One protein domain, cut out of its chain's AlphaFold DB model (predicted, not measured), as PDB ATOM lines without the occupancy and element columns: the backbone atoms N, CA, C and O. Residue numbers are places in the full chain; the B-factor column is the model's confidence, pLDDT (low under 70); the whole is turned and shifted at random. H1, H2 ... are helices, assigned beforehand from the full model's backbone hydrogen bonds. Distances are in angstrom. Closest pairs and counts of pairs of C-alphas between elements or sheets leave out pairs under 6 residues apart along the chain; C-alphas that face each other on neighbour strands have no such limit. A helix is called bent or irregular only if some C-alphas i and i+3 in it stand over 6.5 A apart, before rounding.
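This is residues 8 to 139 of the 146 residues of an uncharacterized protein of Salmonella muenchen (UniProt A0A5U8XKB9). Picture helix H2 running through the middle of an elongated helical body, with H6 crossing it on one side and H4 on the other. Kinked H3 and short H5 pack on H4, and H1 packs at one end of the body, making a bundle of three touching helices with H2 and H6. The printed part has 132 residues with six named helices, H1 to H6 in chain order, and no named strand: all helix. It is compact, with a radius of gyration of the C-alphas of 14.5 A and spans of 44 by 29 by 23 A.

Find C-alpha 8 at (363.233, 190.017, 209.354), where H1, residues 8 to 17, begins. Read on to H2, residues 23 to 40, 25.7 A long, then H3, residues 51 to 74, 27.6 A, and H4, residues 78 to 97, 27.7 A. H5 is residues 108 to 115; H6, residues 121 to 139, runs 25.7 A to C-alpha 139 at (361.613, 196.485, 196.985). H3 and H6 are irregular: C-alphas 69 and 72 are 7.2 A apart, C-alphas 126 and 129 7.7 A.

Start at the hub, H2. It touches H4 at a steep tilt of 41 degrees, the closest C-alphas being Ala 34 and Ser 85, 4.5 A. It touches H6 at 43 degrees, also steep, at C-alphas Thr 36 and Met 132, 5.3 A. H3 and H4 form a hairpin, closest at C-alphas Gly 51 and Cys 90, 5.2 A. H5 touches residues 84 to 88 of H4, closest at C-alphas Leu 88 and Ile 108, 6.9 A. H1 touches H6 at a shallow tilt of 15 degrees, opposite ways, with C-alphas Leu 10 and Phe 131 closest at 7.3 A. H4 and H6 are apart. Every O i to N i+4 pair is within hydrogen-bond range in H1, H2, H4 and H5; H3 has 16 of 20, H6 13 of 15.

Look for the two farthest C-alphas at Gly 20 and Gly 47, 45.7 A apart. The printed part has no cut, and no link is long. Its mean pLDDT is 86.8; residues 71 to 73 and 118 are under 70.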
ATOM      1  N   GLY A   8     363.434 190.920 208.221       78.50
ATOM      2  CA  GLY A   8     363.233 190.017 209.354       78.50
ATOM      3  C   GLY A   8     364.468 189.895 210.249       78.50
ATOM      4  O   GLY A   8     364.362 190.069 211.462       78.50
ATOM      5  N   ALA A   9     365.650 189.664 209.663       81.25
ATOM      6  CA  ALA A   9     366.902 189.583 210.419       81.25
ATOM      7  C   ALA A   9     367.197 190.892 211.169       81.25
ATOM      8  O   ALA A   9     367.574 190.863 212.341       81.25
ATOM      9  N   LEU A  10     366.942 192.037 210.530       86.12
ATOM     10  CA  LEU A  10     367.141 193.346 211.144       86.12
ATOM     11  C   LEU A  10     366.188 193.598 212.321       86.12
ATOM     12  O   LEU A  10     366.614 194.131 213.348       86.12
ATOM     13  N   ILE A  11     364.921 193.185 212.210       86.75
ATOM     14  CA  ILE A  11     363.949 193.274 213.308       86.75
ATOM     15  C   ILE A  11     364.392 192.400 214.490       86.75
ATOM     16  O   ILE A  11     364.330 192.851 215.637       86.75
ATOM     17  N   TYR A  12     364.869 191.177 214.240       86.44
ATOM     18  CA  TYR A  12     365.385 190.312 215.306       86.44
ATOM     19  C   TYR A  12     366.622 190.906 215.988       86.44
ATOM     20  O   TYR A  12     366.685 190.933 217.221       86.44
ATOM     21  N   ASP A  13     367.569 191.444 215.217       89.38
ATOM     22  CA  ASP A  13     368.753 192.118 215.755       89.38
ATOM     23  C   ASP A  13     368.378 193.346 216.589       89.38
ATOM     24  O   ASP A  13     368.916 193.545 217.686       89.38
ATOM     25  N   PHE A  14     367.418 194.140 216.111       90.75
ATOM     26  CA  PHE A  14     366.886 195.281 216.846       90.75
ATOM     27  C   PHE A  14     366.276 194.845 218.181       90.75
ATOM     28  O   PHE A  14     366.610 195.417 219.225       90.75
ATOM     29  N   LYS A  15     365.414 193.819 218.165       88.31
ATOM     30  CA  LYS A  15     364.766 193.285 219.371       88.31
ATOM     31  C   LYS A  15     365.795 192.782 220.375       88.31
ATOM     32  O   LYS A  15     365.731 193.157 221.540       88.31
ATOM     33  N   ARG A  16     366.796 192.025 219.918       88.62
ATOM     34  CA  ARG A  16     367.874 191.511 220.773       88.62
ATOM     35  C   ARG A  16     368.708 192.632 221.394       88.62
ATOM     36  O   ARG A  16     369.077 192.559 222.560       88.62
ATOM     37  N   LYS A  17     369.025 193.682 220.633       91.31
ATOM     38  CA  LYS A  17     369.822 194.820 221.129       91.31
ATOM     39  C   LYS A  17     369.056 195.755 222.062       91.31
ATOM     40  O   LYS A  17     369.691 196.531 222.773       91.31
ATOM     41  N   ASN A  18     367.729 195.693 222.055       88.31
ATOM     42  CA  ASN A  18     366.860 196.524 222.886       88.31
ATOM     43  C   ASN A  18     366.021 195.696 223.871       88.31
ATOM     44  O   ASN A  18     365.018 196.182 224.398       88.31
ATOM     45  N   GLU A  19     366.440 194.460 224.139       84.62
ATOM     46  CA  GLU A  19     365.831 193.600 225.144       84.62
ATOM     47  C   GLU A  19     365.847 194.301 226.515       84.62
ATOM     48  O   GLU A  19     366.835 194.923 226.904       84.62
ATOM     49  N   GLY A  20     364.714 194.274 227.220       82.50
ATOM     50  CA  GLY A  20     364.548 194.955 228.511       82.50
ATOM     51  C   GLY A  20     364.119 196.428 228.446       82.50
ATOM     52  O   GLY A  20     363.752 196.979 229.479       82.50
ATOM     53  N   LYS A  21     364.072 197.064 227.264       83.06
ATOM     54  CA  LYS A  21     363.556 198.447 227.114       83.06
ATOM     55  C   LYS A  21     362.026 198.545 226.980       83.06
ATOM     56  O   LYS A  21     361.481 199.643 226.899       83.06
ATOM     57  N   GLY A  22     361.322 197.411 226.953       84.06
ATOM     58  CA  GLY A  22     359.857 197.343 226.988       84.06
ATOM     59  C   GLY A  22     359.173 198.209 225.923       84.06
ATOM     60  O   GLY A  22     359.461 198.085 224.733       84.06
ATOM     61  N   VAL A  23     358.279 199.099 226.365       86.00
ATOM     62  CA  VAL A  23     357.446 199.963 225.505       86.00
ATOM     63  C   VAL A  23     358.284 200.857 224.582       86.00
ATOM     64  O   VAL A  23     357.948 200.984 223.407       86.00
ATOM     65  N   GLN A  24     359.411 201.390 225.064       88.50
ATOM     66  CA  GLN A  24     360.282 202.271 224.276       88.50
ATOM     67  C   GLN A  24     360.881 201.557 223.060       88.50
ATOM     68  O   GLN A  24     360.982 202.138 221.980       88.50
ATOM     69  N   ALA A  25     361.260 200.280 223.203       88.69
ATOM     70  CA  ALA A  25     361.767 199.492 222.079       88.69
ATOM     71  C   ALA A  25     360.682 199.273 221.024       88.69
ATOM     72  O   ALA A  25     360.950 199.423 219.832       88.69
ATOM     73  N   THR A  26     359.461 198.956 221.455       88.06
ATOM     74  CA  THR A  26     358.320 198.779 220.550       88.06
ATOM     75  C   THR A  26     358.010 200.075 219.809       88.06
ATOM     76  O   THR A  26     357.921 200.061 218.590       88.06
ATOM     77  N   GLN A  27     357.930 201.202 220.516       90.25
ATOM     78  CA  GLN A  27     357.694 202.524 219.931       90.25
ATOM     79  C   GLN A  27     358.788 202.936 218.932       90.25
ATOM     80  O   GLN A  27     358.484 203.444 217.848       90.25
ATOM     81  N   ALA A  28     360.058 202.680 219.259       91.94
ATOM     82  CA  ALA A  28     361.174 202.916 218.349       91.94
ATOM     83  C   ALA A  28     361.077 202.039 217.092       91.94
ATOM     84  O   ALA A  28     361.277 202.538 215.987       91.94
ATOM     85  N   LEU A  29     360.719 200.761 217.242       90.62
ATOM     86  CA  LEU A  29     360.537 199.850 216.114       90.62
ATOM     87  C   LEU A  29     359.354 200.265 215.229       90.62
ATOM     88  O   LEU A  29     359.513 200.324 214.012       90.62
ATOM     89  N   THR A  30     358.210 200.634 215.820       89.81
ATOM     90  CA  THR A  30     357.063 201.222 215.102       89.81
ATOM     91  C   THR A  30     357.505 202.421 214.274       89.81
ATOM     92  O   THR A  30     357.182 202.521 213.094       89.81
ATOM     93  N   THR A  31     358.281 203.318 214.887       92.69
ATOM     94  CA  THR A  31     358.759 204.547 214.247       92.69
ATOM     95  C   THR A  31     359.712 204.255 213.092       92.69
ATOM     96  O   THR A  31     359.560 204.830 212.017       92.69
ATOM     97  N   LEU A  32     360.663 203.337 213.283       93.00
ATOM     98  CA  LEU A  32     361.587 202.900 212.236       93.00
ATOM     99  C   LEU A  32     360.826 202.344 211.032       93.00
ATOM    100  O   LEU A  32     361.050 202.774 209.902       93.00
ATOM    101  N   VAL A  33     359.879 201.437 211.271       89.50
ATOM    102  CA  VAL A  33     359.070 200.837 210.203       89.50
ATOM    103  C   VAL A  33     358.218 201.898 209.502       89.50
ATOM    104  O   VAL A  33     358.186 201.943 208.276       89.50
ATOM    105  N   ALA A  34     357.593 202.811 210.246       91.44
ATOM    106  CA  ALA A  34     356.757 203.850 209.652       91.44
ATOM    107  C   ALA A  34     357.548 204.833 208.772       91.44
ATOM    108  O   ALA A  34     357.139 205.130 207.646       91.44
ATOM    109  N   ILE A  35     358.706 205.309 209.249       93.56
ATOM    110  CA  ILE A  35     359.592 206.186 208.465       93.56
ATOM    111  C   ILE A  35     360.036 205.474 207.193       93.56
ATOM    112  O   ILE A  35     359.965 206.036 206.101       93.56
ATOM    113  N   THR A  36     360.464 204.225 207.324       90.38
ATOM    114  CA  THR A  36     361.027 203.490 206.195       90.38
ATOM    115  C   THR A  36     359.980 203.175 205.136       90.38
ATOM    116  O   THR A  36     360.270 203.343 203.952       90.38
ATOM    117  N   LEU A  37     358.745 202.852 205.521       89.38
ATOM    118  CA  LEU A  37     357.633 202.710 204.579       89.38
ATOM    119  C   LEU A  37     357.300 204.036 203.881       89.38
ATOM    120  O   LEU A  37     357.217 204.081 202.653       89.38
ATOM    121  N   ALA A  38     357.165 205.130 204.635       92.75
ATOM    122  CA  ALA A  38     356.798 206.437 204.086       92.75
ATOM    123  C   ALA A  38     357.845 207.005 203.106       92.75
ATOM    124  O   ALA A  38     357.490 207.640 202.107       92.75
ATOM    125  N   TYR A  39     359.136 206.783 203.369       91.88
ATOM    126  CA  TYR A  39     360.222 207.320 202.542       91.88
ATOM    127  C   TYR A  39     360.620 206.415 201.369       91.88
ATOM    128  O   TYR A  39     361.120 206.929 200.367       91.88
ATOM    129  N   ASN A  40     360.334 205.111 201.434       88.25
ATOM    130  CA  ASN A  40     360.517 204.201 200.297       88.25
ATOM    131  C   ASN A  40     359.290 204.122 199.376       88.25
ATOM    132  O   ASN A  40     359.411 203.688 198.227       88.25
ATOM    133  N   ALA A  41     358.110 204.545 199.836       89.62
ATOM    134  CA  ALA A  41     356.928 204.596 198.987       89.62
ATOM    135  C   ALA A  41     357.121 205.583 197.812       89.62
ATOM    136  O   ALA A  41     357.695 206.670 198.002       89.62
ATOM    137  N   PRO A  42     356.627 205.238 196.603       90.12
ATOM    138  CA  PRO A  42     356.566 206.173 195.486       90.12
ATOM    139  C   PRO A  42     355.759 207.414 195.862       90.12
ATOM    140  O   PRO A  42     354.769 207.303 196.576       90.12
ATOM    141  N   LEU A  43     356.167 208.578 195.356       92.31
ATOM    142  CA  LEU A  43     355.539 209.865 195.659       92.31
ATOM    143  C   LEU A  43     354.989 210.505 194.367       92.31
ATOM    144  O   LEU A  43     355.619 211.425 193.838       92.31
ATOM    145  N   PRO A  44     353.872 210.001 193.802       92.31
ATOM    146  CA  PRO A  44     353.286 210.565 192.589       92.31
ATOM    147  C   PRO A  44     352.841 212.010 192.820       92.31
ATOM    148  O   PRO A  44     352.412 212.365 193.915       92.31
ATOM    149  N   ASN A  45     352.931 212.845 191.786       91.44
ATOM    150  CA  ASN A  45     352.434 214.215 191.843       91.44
ATOM    151  C   ASN A  45     350.948 214.248 191.451       91.44
ATOM    152  O   ASN A  45     350.617 214.237 190.267       91.44
ATOM    153  N   ASN A  46     350.074 214.337 192.452       91.69
ATOM    154  CA  ASN A  46     348.624 214.494 192.295       91.69
ATOM    155  C   ASN A  46     348.186 215.964 192.493       91.69
ATOM    156  O   ASN A  46     347.038 216.248 192.833       91.69
ATOM    157  N   GLY A  47     349.108 216.916 192.322       90.25
ATOM    158  CA  GLY A  47     348.886 218.343 192.545       90.25
ATOM    159  C   GLY A  47     349.005 218.781 194.015       90.25
ATOM    160  O   GLY A  47     349.183 217.946 194.906       90.25
ATOM    161  N   PRO A  48     348.897 220.094 194.300       87.19
ATOM    162  CA  PRO A  48     349.227 220.660 195.614       87.19
ATOM    163  C   PRO A  48     348.385 220.142 196.788       87.19
ATOM    164  O   PRO A  48     348.835 220.186 197.919       87.19
ATOM    165  N   THR A  49     347.176 219.634 196.550       86.19
ATOM    166  CA  THR A  49     346.288 219.102 197.604       86.19
ATOM    167  C   THR A  49     346.099 217.585 197.507       86.19
ATOM    168  O   THR A  49     345.183 217.027 198.109       86.19
ATOM    169  N   GLY A  50     346.940 216.909 196.719       90.81
ATOM    170  CA  GLY A  50     346.800 215.491 196.386       90.81
ATOM    171  C   GLY A  50     347.392 214.513 197.406       90.81
ATOM    172  O   GLY A  50     347.328 213.306 197.181       90.81
ATOM    173  N   GLY A  51     347.960 214.985 198.523       89.94
ATOM    174  CA  GLY A  51     348.717 214.139 199.459       89.94
ATOM    175  C   GLY A  51     347.906 212.986 200.057       89.94
ATOM    176  O   GLY A  51     348.360 211.844 200.064       89.94
ATOM    177  N   GLN A  52     346.667 213.256 200.476       91.88
ATOM    178  CA  GLN A  52     345.765 212.233 201.024       91.88
ATOM    179  C   GLN A  52     345.329 211.207 199.970       91.88
ATOM    180  O   GLN A  52     345.227 210.012 200.255       91.88
ATOM    181  N   GLU A  53     345.100 211.658 198.738       92.75
ATOM    182  CA  GLU A  53     344.777 210.766 197.627       92.75
ATOM    183  C   GLU A  53     345.968 209.862 197.296       92.75
ATOM    184  O   GLU A  53     345.804 208.645 197.210       92.75
ATOM    185  N   ALA A  54     347.171 210.432 197.190       92.75
ATOM    186  CA  ALA A  54     348.403 209.688 196.950       92.75
ATOM    187  C   ALA A  54     348.683 208.677 198.074       92.75
ATOM    188  O   ALA A  54     349.045 207.531 197.803       92.75
ATOM    189  N   ALA A  55     348.455 209.051 199.337       93.38
ATOM    190  CA  ALA A  55     348.590 208.131 200.462       93.38
ATOM    191  C   ALA A  55     347.610 206.950 200.351       93.38
ATOM    192  O   ALA A  55     347.978 205.798 200.576       93.38
ATOM    193  N   ARG A  56     346.360 207.205 199.952       91.94
ATOM    194  CA  ARG A  56     345.346 206.153 199.805       91.94
ATOM    195  C   ARG A  56     345.626 205.211 198.636       91.94
ATOM    196  O   ARG A  56     345.416 204.009 198.780       91.94
ATOM    197  N   THR A  57     346.033 205.743 197.489       91.31
ATOM    198  CA  THR A  57     346.192 204.965 196.250       91.31
ATOM    199  C   THR A  57     347.559 204.309 196.126       91.31
ATOM    200  O   THR A  57     347.671 203.279 195.469       91.31
ATOM    201  N   THR A  58     348.586 204.877 196.765       90.31
ATOM    202  CA  THR A  58     349.977 204.426 196.621       90.31
ATOM    203  C   THR A  58     350.525 203.864 197.925       90.31
ATOM    204  O   THR A  58     350.931 202.705 197.975       90.31
ATOM    205  N   LEU A  59     350.508 204.657 199.000       91.50
ATOM    206  CA  LEU A  59     351.147 204.271 200.257       91.50
ATOM    207  C   LEU A  59     350.406 203.130 200.964       91.50
ATOM    208  O   LEU A  59     351.041 202.162 201.359       91.50
ATOM    209  N   ARG A  60     349.084 203.215 201.146       90.31
ATOM    210  CA  ARG A  60     348.335 202.197 201.904       90.31
ATOM    211  C   ARG A  60     348.473 200.785 201.319       90.31
ATOM    212  O   ARG A  60     348.797 199.887 202.092       90.31
ATOM    213  N   PRO A  61     348.318 200.562 199.996       87.56
ATOM    214  CA  PRO A  61     348.591 199.253 199.400       87.56
ATOM    215  C   PRO A  61     350.022 198.769 199.662       87.56
ATOM    216  O   PRO A  61     350.233 197.601 199.982       87.56
ATOM    217  N   TYR A  62     350.991 199.684 199.582       82.31
ATOM    218  CA  TYR A  62     352.399 199.403 199.844       82.31
ATOM    219  C   TYR A  62     352.660 199.003 201.310       82.31
ATOM    220  O   TYR A  62     353.363 198.027 201.570       82.31
ATOM    221  N   ILE A  63     352.035 199.696 202.269       84.62
ATOM    222  CA  ILE A  63     352.064 199.342 203.695       84.62
ATOM    223  C   ILE A  63     351.452 197.956 203.909       84.62
ATOM    224  O   ILE A  63     352.043 197.141 204.613       84.62
ATOM    225  N   THR A  64     350.283 197.675 203.321       82.44
ATOM    226  CA  THR A  64     349.586 196.395 203.504       82.44
ATOM    227  C   THR A  64     350.429 195.206 203.039       82.44
ATOM    228  O   THR A  64     350.527 194.232 203.784       82.44
ATOM    229  N   ASP A  65     351.069 195.282 201.866       78.75
ATOM    230  CA  ASP A  65     351.911 194.183 201.363       78.75
ATOM    231  C   ASP A  65     353.119 193.924 202.273       78.75
ATOM    232  O   ASP A  65     353.324 192.798 202.734       78.75
ATOM    233  N   ILE A  66     353.884 194.969 202.606       75.25
ATOM    234  CA  ILE A  66     355.089 194.801 203.425       75.25
ATOM    235  C   ILE A  66     354.719 194.359 204.830       75.25
ATOM    236  O   ILE A  66     355.266 193.371 205.320       75.25
ATOM    237  N   ALA A  67     353.779 195.055 205.469       72.19
ATOM    238  CA  ALA A  67     353.394 194.749 206.832       72.19
ATOM    239  C   ALA A  67     352.840 193.335 206.952       72.19
ATOM    240  O   ALA A  67     353.235 192.650 207.885       72.19
ATOM    241  N   SER A  68     352.020 192.857 206.005       72.94
ATOM    242  CA  SER A  68     351.520 191.474 206.015       72.94
ATOM    243  C   SER A  68     352.650 190.446 206.100       72.94
ATOM    244  O   SER A  68     352.489 189.419 206.754       72.94
ATOM    245  N   ARG A  69     353.795 190.714 205.467       70.50
ATOM    246  CA  ARG A  69     354.926 189.777 205.394       70.50
ATOM    247  C   ARG A  69     355.844 189.838 206.604       70.50
ATOM    248  O   ARG A  69     356.493 188.851 206.932       70.50
ATOM    249  N   ILE A  70     355.899 190.986 207.275       70.81
ATOM    250  CA  ILE A  70     356.738 191.178 208.464       70.81
ATOM    251  C   ILE A  70     355.932 191.137 209.770       70.81
ATOM    252  O   ILE A  70     356.531 191.142 210.845       70.81
ATOM    253  N   ASN A  71     354.596 191.054 209.711       69.06
ATOM    254  CA  ASN A  71     353.710 191.093 210.880       69.06
ATOM    255  C   ASN A  71     354.021 189.978 211.887       69.06
ATOM    256  O   ASN A  71     354.087 190.229 213.091       69.06
ATOM    257  N   GLU A  72     354.288 188.769 211.382       67.31
ATOM    258  CA  GLU A  72     354.653 187.606 212.202       67.31
ATOM    259  C   GLU A  72     355.926 187.842 213.022       67.31
ATOM    260  O   GLU A  72     356.077 187.290 214.106       67.31
ATOM    261  N   ILE A  73     356.829 188.693 212.528       69.62
ATOM    262  CA  ILE A  73     358.130 188.968 213.145       69.62
ATOM    263  C   ILE A  73     358.058 190.215 214.028       69.62
ATOM    264  O   ILE A  73     358.701 190.282 215.079       69.62
ATOM    265  N   MET A  74     357.288 191.224 213.618       70.31
ATOM    266  CA  MET A  74     357.201 192.509 214.302       70.31
ATOM    267  C   MET A  74     356.462 192.400 215.635       70.31
ATOM    268  O   MET A  74     356.997 192.862 216.644       70.31
ATOM    269  N   HIS A  75     355.302 191.737 215.686       72.94
ATOM    270  CA  HIS A  75     354.395 191.780 216.846       72.94
ATOM    271  C   HIS A  75     354.107 193.222 217.323       72.94
ATOM    272  O   HIS A  75     354.136 193.511 218.518       72.94
ATOM    273  N   ILE A  76     353.884 194.142 216.381       72.56
ATOM    274  CA  ILE A  76     353.605 195.564 216.641       72.56
ATOM    275  C   ILE A  76     352.187 195.859 216.154       72.56
ATOM    276  O   ILE A  76     351.731 195.261 215.182       72.56
ATOM    277  N   ASP A  77     351.501 196.797 216.804       77.94
ATOM    278  CA  ASP A  77     350.215 197.300 216.327       77.94
ATOM    279  C   ASP A  77     350.341 197.950 214.936       77.94
ATOM    280  O   ASP A  77     350.998 198.979 214.749       77.94
ATOM    281  N   PHE A  78     349.658 197.346 213.965       79.19
ATOM    282  CA  PHE A  78     349.592 197.818 212.587       79.19
ATOM    283  C   PHE A  78     348.926 199.198 212.470       79.19
ATOM    284  O   PHE A  78     349.315 199.994 211.617       79.19
ATOM    285  N   THR A  79     347.974 199.517 213.348       83.50
ATOM    286  CA  THR A  79     347.229 200.789 213.322       83.50
ATOM    287  C   THR A  79     348.155 201.981 213.554       83.50
ATOM    288  O   THR A  79     348.059 203.008 212.873       83.50
ATOM    289  N   SER A  80     349.088 201.823 214.492       84.56
ATOM    290  CA  SER A  80     350.109 202.819 214.812       84.56
ATOM    291  C   SER A  80     351.091 203.029 213.654       84.56
ATOM    292  O   SER A  80     351.448 204.166 213.347       84.56
ATOM    293  N   ILE A  81     351.484 201.947 212.967       87.81
ATOM    294  CA  ILE A  81     352.351 202.020 211.781       87.81
ATOM    295  C   ILE A  81     351.633 202.745 210.640       87.81
ATOM    296  O   ILE A  81     352.217 203.658 210.061       87.81
ATOM    297  N   ASP A  82     350.386 202.377 210.330       87.94
ATOM    298  CA  ASP A  82     349.605 202.992 209.247       87.94
ATOM    299  C   ASP A  82     349.443 204.502 209.472       87.94
ATOM    300  O   ASP A  82     349.806 205.311 208.616       87.94
ATOM    301  N   SER A  83     349.001 204.892 210.670       89.88
ATOM    302  CA  SER A  83     348.748 206.296 211.015       89.88
ATOM    303  C   SER A  83     350.015 207.152 210.929       89.88
ATOM    304  O   SER A  83     350.007 208.214 210.300       89.88
ATOM    305  N   LEU A  84     351.122 206.678 211.513       92.44
ATOM    306  CA  LEU A  84     352.392 207.404 211.497       92.44
ATOM    307  C   LEU A  84     352.999 207.450 210.087       92.44
ATOM    308  O   LEU A  84     353.496 208.495 209.670       92.44
ATOM    309  N   SER A  85     352.912 206.355 209.325       93.25
ATOM    310  CA  SER A  85     353.405 206.308 207.941       93.25
ATOM    311  C   SER A  85     352.659 207.298 207.052       93.25
ATOM    312  O   SER A  85     353.288 208.007 206.271       93.25
ATOM    313  N   ILE A  86     351.330 207.386 207.185       94.19
ATOM    314  CA  ILE A  86     350.510 208.345 206.433       94.19
ATOM    315  C   ILE A  86     350.888 209.780 206.801       94.19
ATOM    316  O   ILE A  86     351.072 210.598 205.901       94.19
ATOM    317  N   ALA A  87     351.047 210.092 208.091       93.44
ATOM    318  CA  ALA A  87     351.442 211.430 208.530       93.44
ATOM    319  C   ALA A  87     352.802 211.842 207.939       93.44
ATOM    320  O   ALA A  87     352.929 212.919 207.353       93.44
ATOM    321  N   LEU A  88     353.796 210.953 208.018       95.19
ATOM    322  CA  LEU A  88     355.132 211.169 207.460       95.19
ATOM    323  C   LEU A  88     355.104 211.320 205.935       95.19
ATOM    324  O   LEU A  88     355.752 212.211 205.384       95.19
ATOM    325  N   TYR A  89     354.334 210.476 205.253       95.50
ATOM    326  CA  TYR A  89     354.200 210.507 203.802       95.50
ATOM    327  C   TYR A  89     353.512 211.784 203.317       95.50
ATOM    328  O   TYR A  89     354.003 212.421 202.389       95.50
ATOM    329  N   CYS A  90     352.412 212.193 203.954       93.75
ATOM    330  CA  CYS A  90     351.732 213.442 203.626       93.75
ATOM    331  C   CYS A  90     352.642 214.645 203.894       93.75
ATOM    332  O   CYS A  90     352.750 215.514 203.041       93.75
ATOM    333  N   ASN A  91     353.381 214.661 205.004       94.31
ATOM    334  CA  ASN A  91     354.349 215.723 205.280       94.31
ATOM    335  C   ASN A  91     355.447 215.808 204.201       94.31
ATOM    336  O   ASN A  91     355.759 216.889 203.704       94.31
ATOM    337  N   ARG A  92     355.988 214.660 203.776       93.94
ATOM    338  CA  ARG A  92     356.926 214.566 202.645       93.94
ATOM    339  C   ARG A  92     356.289 215.041 201.331       93.94
ATOM    340  O   ARG A  92     356.958 215.687 200.528       93.94
ATOM    341  N   TYR A  93     355.017 214.723 201.103       94.44
ATOM    342  CA  TYR A  93     354.269 215.144 199.921       94.44
ATOM    343  C   TYR A  93     354.127 216.667 199.859       94.44
ATOM    344  O   TYR A  93     354.414 217.257 198.818       94.44
ATOM    345  N   GLU A  94     353.727 217.302 200.965       91.38
ATOM    346  CA  GLU A  94     353.591 218.761 201.058       91.38
ATOM    347  C   GLU A  94     354.915 219.452 200.706       91.38
ATOM    348  O   GLU A  94     354.942 220.354 199.871       91.38
ATOM    349  N   GLN A  95     356.033 218.950 201.242       91.25
ATOM    350  CA  GLN A  95     357.376 219.460 200.937       91.25
ATOM    351  C   GLN A  95     357.753 219.344 199.451       91.25
ATOM    352  O   GLN A  95     358.471 220.200 198.937       91.25
ATOM    353  N   ALA A  96     357.296 218.297 198.760       92.38
ATOM    354  CA  ALA A  96     357.649 218.045 197.364       92.38
ATOM    355  C   ALA A  96     356.746 218.784 196.364       92.38
ATOM    356  O   ALA A  96     357.227 219.274 195.342       92.38
ATOM    357  N   TRP A  97     355.440 218.844 196.638       93.00
ATOM    358  CA  TRP A  97     354.431 219.203 195.637       93.00
ATOM    359  C   TRP A  97     353.548 220.396 196.020       93.00
ATOM    360  O   TRP A  97     352.832 220.912 195.158       93.00
ATOM    361  N   ASN A  98     353.609 220.881 197.265       89.25
ATOM    362  CA  ASN A  98     352.844 222.039 197.724       89.25
ATOM    363  C   ASN A  98     353.748 223.100 198.374       89.25
ATOM    364  O   ASN A  98     353.920 223.116 199.590       89.25
ATOM    365  N   PRO A  99     354.262 224.072 197.602       83.50
ATOM    366  CA  PRO A  99     355.159 225.103 198.128       83.50
ATOM    367  C   PRO A  99     354.592 225.917 199.299       83.50
ATOM    368  O   PRO A  99     355.362 226.431 200.104       83.50
ATOM    369  N   ARG A 100     353.260 226.060 199.398       83.75
ATOM    370  CA  ARG A 100     352.625 226.721 200.549       83.75
ATOM    371  C   ARG A 100     352.537 225.791 201.752       83.75
ATOM    372  O   ARG A 100     352.923 226.203 202.836       83.75
ATOM    373  N   GLY A 101     352.080 224.555 201.554       80.56
ATOM    374  CA  GLY A 101     352.016 223.547 202.618       80.56
ATOM    375  C   GLY A 101     353.392 223.183 203.181       80.56
ATOM    376  O   GLY A 101     353.515 222.892 204.365       80.56
ATOM    377  N   ALA A 102     354.448 223.297 202.371       84.75
ATOM    378  CA  ALA A 102     355.830 223.081 202.789       84.75
ATOM    379  C   ALA A 102     356.301 224.033 203.905       84.75
ATOM    380  O   ALA A 102     357.204 223.671 204.654       84.75
ATOM    381  N   ILE A 103     355.707 225.229 204.026       86.38
ATOM    382  CA  ILE A 103     356.035 226.196 205.091       86.38
ATOM    383  C   ILE A 103     355.584 225.668 206.456       86.38
ATOM    384  O   ILE A 103     356.286 225.853 207.448       86.38
ATOM    385  N   ASP A 104     354.446 224.977 206.484       84.94
ATOM    386  CA  ASP A 104     353.850 224.408 207.694       84.94
ATOM    387  C   ASP A 104     354.272 222.941 207.913       84.94
ATOM    388  O   ASP A 104     353.806 222.286 208.844       84.94
ATOM    389  N   ALA A 105     355.144 222.401 207.053       85.56
ATOM    390  CA  ALA A 105     355.609 221.028 207.156       85.56
ATOM    391  C   ALA A 105     356.571 220.858 208.340       85.56
ATOM    392  O   ALA A 105     357.506 221.632 208.550       85.56
ATOM    393  N   PHE A 106     356.378 219.781 209.092       88.88
ATOM    394  CA  PHE A 106     357.142 219.491 210.297       88.88
ATOM    395  C   PHE A 106     358.422 218.711 209.990       88.88
ATOM    396  O   PHE A 106     358.528 217.979 208.998       88.88
ATOM    397  N   SER A 107     359.406 218.807 210.888       90.88
ATOM    398  CA  SER A 107     360.524 217.859 210.877       90.88
ATOM    399  C   SER A 107     360.033 216.451 211.246       90.88
ATOM    400  O   SER A 107     359.113 216.302 212.050       90.88
ATOM    401  N   ILE A 108     360.672 215.401 210.715       91.56
ATOM    402  CA  ILE A 108     360.342 214.005 211.071       91.56
ATOM    403  C   ILE A 108     360.420 213.804 212.590       91.56
ATOM    404  O   ILE A 108     359.544 213.180 213.180       91.56
ATOM    405  N   GLN A 109     361.451 214.370 213.227       92.00
ATOM    406  CA  GLN A 109     361.628 214.301 214.675       92.00
ATOM    407  C   GLN A 109     360.440 214.906 215.424       92.00
ATOM    408  O   GLN A 109     360.008 214.343 216.425       92.00
ATOM    409  N   GLN A 110     359.906 216.029 214.942       91.38
ATOM    410  CA  GLN A 110     358.747 216.673 215.546       91.38
ATOM    411  C   GLN A 110     357.477 215.830 215.381       91.38
ATOM    412  O   GLN A 110     356.771 215.623 216.361       91.38
ATOM    413  N   ILE A 111     357.242 215.254 214.197       91.56
ATOM    414  CA  ILE A 111     356.105 214.340 213.969       91.56
ATOM    415  C   ILE A 111     356.173 213.143 214.926       91.56
ATOM    416  O   ILE A 111     355.172 212.762 215.528       91.56
ATOM    417  N   VAL A 112     357.361 212.559 215.104       90.50
ATOM    418  CA  VAL A 112     357.569 211.435 216.030       90.50
ATOM    419  C   VAL A 112     357.395 211.864 217.484       90.50
ATOM    420  O   VAL A 112     356.788 211.137 218.269       90.50
ATOM    421  N   HIS A 113     357.894 213.044 217.846       90.19
ATOM    422  CA  HIS A 113     357.741 213.586 219.190       90.19
ATOM    423  C   HIS A 113     356.269 213.774 219.565       90.19
ATOM    424  O   HIS A 113     355.868 213.373 220.655       90.19
ATOM    425  N   GLU A 114     355.480 214.343 218.655       87.25
ATOM    426  CA  GLU A 114     354.055 214.611 218.857       87.25
ATOM    427  C   GLU A 114     353.195 213.338 218.757       87.25
ATOM    428  O   GLU A 114     352.189 213.226 219.454       87.25
ATOM    429  N   GLY A 115     353.586 212.364 217.925       82.69
ATOM    430  CA  GLY A 115     352.810 211.141 217.686       82.69
ATOM    431  C   GLY A 115     353.140 209.947 218.592       82.69
ATOM    432  O   GLY A 115     352.270 209.113 218.829       82.69
ATOM    433  N   ILE A 116     354.382 209.830 219.076       84.19
ATOM    434  CA  ILE A 116     354.877 208.652 219.817       84.19
ATOM    435  C   ILE A 116     355.553 209.044 221.143       84.19
ATOM    436  O   ILE A 116     355.294 208.402 222.162       84.19
ATOM    437  N   GLY A 117     356.425 210.064 221.134       78.81
ATOM    438  CA  GLY A 117     357.213 210.516 222.297       78.81
ATOM    439  C   GLY A 117     358.679 210.872 221.971       78.81
ATOM    440  O   GLY A 117     359.200 210.513 220.917       78.81
ATOM    441  N   SER A 118     359.369 211.612 222.859       69.69
ATOM    442  CA  SER A 118     360.764 212.093 222.648       69.69
ATOM    443  C   SER A 118     361.860 211.077 222.968       69.69
ATOM    444  O   SER A 118     362.964 211.178 222.432       69.69
ATOM    445  N   ASP A 119     361.599 210.138 223.866       85.38
ATOM    446  CA  ASP A 119     362.610 209.286 224.500       85.38
ATOM    447  C   ASP A 119     363.172 208.194 223.576       85.38
ATOM    448  O   ASP A 119     364.210 207.596 223.867       85.38
ATOM    449  N   ILE A 120     362.549 207.979 222.416       90.81
ATOM    450  CA  ILE A 120     362.957 206.962 221.441       90.81
ATOM    451  C   ILE A 120     363.889 207.476 220.336       90.81
ATOM    452  O   ILE A 120     364.481 206.666 219.617       90.81
ATOM    453  N   TRP A 121     364.050 208.795 220.176       91.75
ATOM    454  CA  TRP A 121     364.654 209.368 218.964       91.75
ATOM    455  C   TRP A 121     366.119 208.971 218.745       91.75
ATOM    456  O   TRP A 121     366.521 208.672 217.621       91.75
ATOM    457  N   GLU A 122     366.921 208.891 219.809       91.00
ATOM    458  CA  GLU A 122     368.310 208.424 219.704       91.00
ATOM    459  C   GLU A 122     368.393 206.971 219.225       91.00
ATOM    460  O   GLU A 122     369.259 206.621 218.421       91.00
ATOM    461  N   THR A 123     367.450 206.130 219.658       92.00
ATOM    462  CA  THR A 123     367.360 204.745 219.182       92.00
ATOM    463  C   THR A 123     366.923 204.713 217.719       92.00
ATOM    464  O   THR A 123     367.507 203.972 216.936       92.00
ATOM    465  N   VAL A 124     365.955 205.538 217.316       93.19
ATOM    466  CA  VAL A 124     365.528 205.630 215.912       93.19
ATOM    467  C   VAL A 124     366.702 206.031 215.014       93.19
ATOM    468  O   VAL A 124     367.013 205.308 214.072       93.19
ATOM    469  N   LYS A 125     367.429 207.108 215.337       92.94
ATOM    470  CA  LYS A 125     368.588 207.560 214.542       92.94
ATOM    471  C   LYS A 125     369.663 206.485 214.383       92.94
ATOM    472  O   LYS A 125     370.204 206.330 213.297       92.94
ATOM    473  N   LEU A 126     369.959 205.732 215.444       93.56
ATOM    474  CA  LEU A 126     370.996 204.695 215.420       93.56
ATOM    475  C   LEU A 126     370.699 203.569 214.415       93.56
ATOM    476  O   LEU A 126     371.624 202.951 213.886       93.56
ATOM    477  N   TRP A 127     369.420 203.272 214.190       93.88
ATOM    478  CA  TRP A 127     368.987 202.135 213.377       93.88
ATOM    479  C   TRP A 127     368.424 202.534 212.013       93.88
ATOM    480  O   TRP A 127     368.299 201.665 211.150       93.88
ATOM    481  N   LEU A 128     368.115 203.817 211.808       92.62
ATOM    482  CA  LEU A 128     367.367 204.310 210.656       92.62
ATOM    483  C   LEU A 128     367.972 203.878 209.318       92.62
ATOM    484  O   LEU A 128     367.270 203.254 208.526       92.62
ATOM    485  N   ASP A 129     369.261 204.136 209.097       90.06
ATOM    486  CA  ASP A 129     369.921 203.841 207.815       90.06
ATOM    487  C   ASP A 129     369.829 202.351 207.457       90.06
ATOM    488  O   ASP A 129     369.502 201.988 206.331       90.06
ATOM    489  N   ARG A 130     369.999 201.467 208.449       89.62
ATOM    490  CA  ARG A 130     369.914 200.014 208.235       89.62
ATOM    491  C   ARG A 130     368.510 199.578 207.836       89.62
ATOM    492  O   ARG A 130     368.363 198.688 207.003       89.62
ATOM    493  N   PHE A 131     367.483 200.171 208.448       90.12
ATOM    494  CA  PHE A 131     366.096 199.871 208.096       90.12
ATOM    495  C   PHE A 131     365.730 200.440 206.724       90.12
ATOM    496  O   PHE A 131     365.001 199.787 205.978       90.12
ATOM    497  N   MET A 132     366.246 201.625 206.381       88.38
ATOM    498  CA  MET A 132     366.026 202.246 205.074       88.38
ATOM    499  C   MET A 132     366.586 201.354 203.970       88.38
ATOM    500  O   MET A 132     365.836 200.976 203.069       88.38
ATOM    501  N   ASP A 133     367.842 200.924 204.114       86.25
ATOM    502  CA  ASP A 133     368.504 200.014 203.180       86.25
ATOM    503  C   ASP A 133     367.745 198.686 203.048       86.25
ATOM    504  O   ASP A 133     367.500 198.214 201.938       86.25
ATOM    505  N   ALA A 134     367.321 198.087 204.168       82.44
ATOM    506  CA  ALA A 134     366.610 196.809 204.159       82.44
ATOM    507  C   ALA A 134     365.276 196.869 203.391       82.44
ATOM    508  O   ALA A 134     364.959 195.926 202.661       82.44
ATOM    509  N   ILE A 135     364.504 197.961 203.508       78.69
ATOM    510  CA  ILE A 135     363.279 198.138 202.704       78.69
ATOM    511  C   ILE A 135     363.611 198.386 201.237       78.69
ATOM    512  O   ILE A 135     362.958 197.800 200.372       78.69
ATOM    513  N   SER A 136     364.607 199.219 200.938       79.25
ATOM    514  CA  SER A 136     364.999 199.476 199.550       79.25
ATOM    515  C   SER A 136     365.438 198.187 198.843       79.25
ATOM    516  O   SER A 136     365.022 197.934 197.713       79.25
ATOM    517  N   PHE A 137     366.213 197.325 199.512       76.56
ATOM    518  CA  PHE A 137     366.588 196.014 198.967       76.56
ATOM    519  C   PHE A 137     365.387 195.092 198.783       76.56
ATOM    520  O   PHE A 137     365.257 194.479 197.728       76.56
ATOM    521  N   TYR A 138     364.491 195.039 199.769       73.06
ATOM    522  CA  TYR A 138     363.262 194.259 199.663       73.06
ATOM    523  C   TYR A 138     362.430 194.674 198.435       73.06
ATOM    524  O   TYR A 138     361.950 193.827 197.685       73.06
ATOM    525  N   GLN A 139     362.306 195.979 198.173       71.06
ATOM    526  CA  GLN A 139     361.613 196.485 196.985       71.06
ATOM    527  C   GLN A 139     362.301 196.097 195.671       71.06
ATOM    528  O   GLN A 139     361.610 195.840 194.686       71.06
TER     529      GLN A 139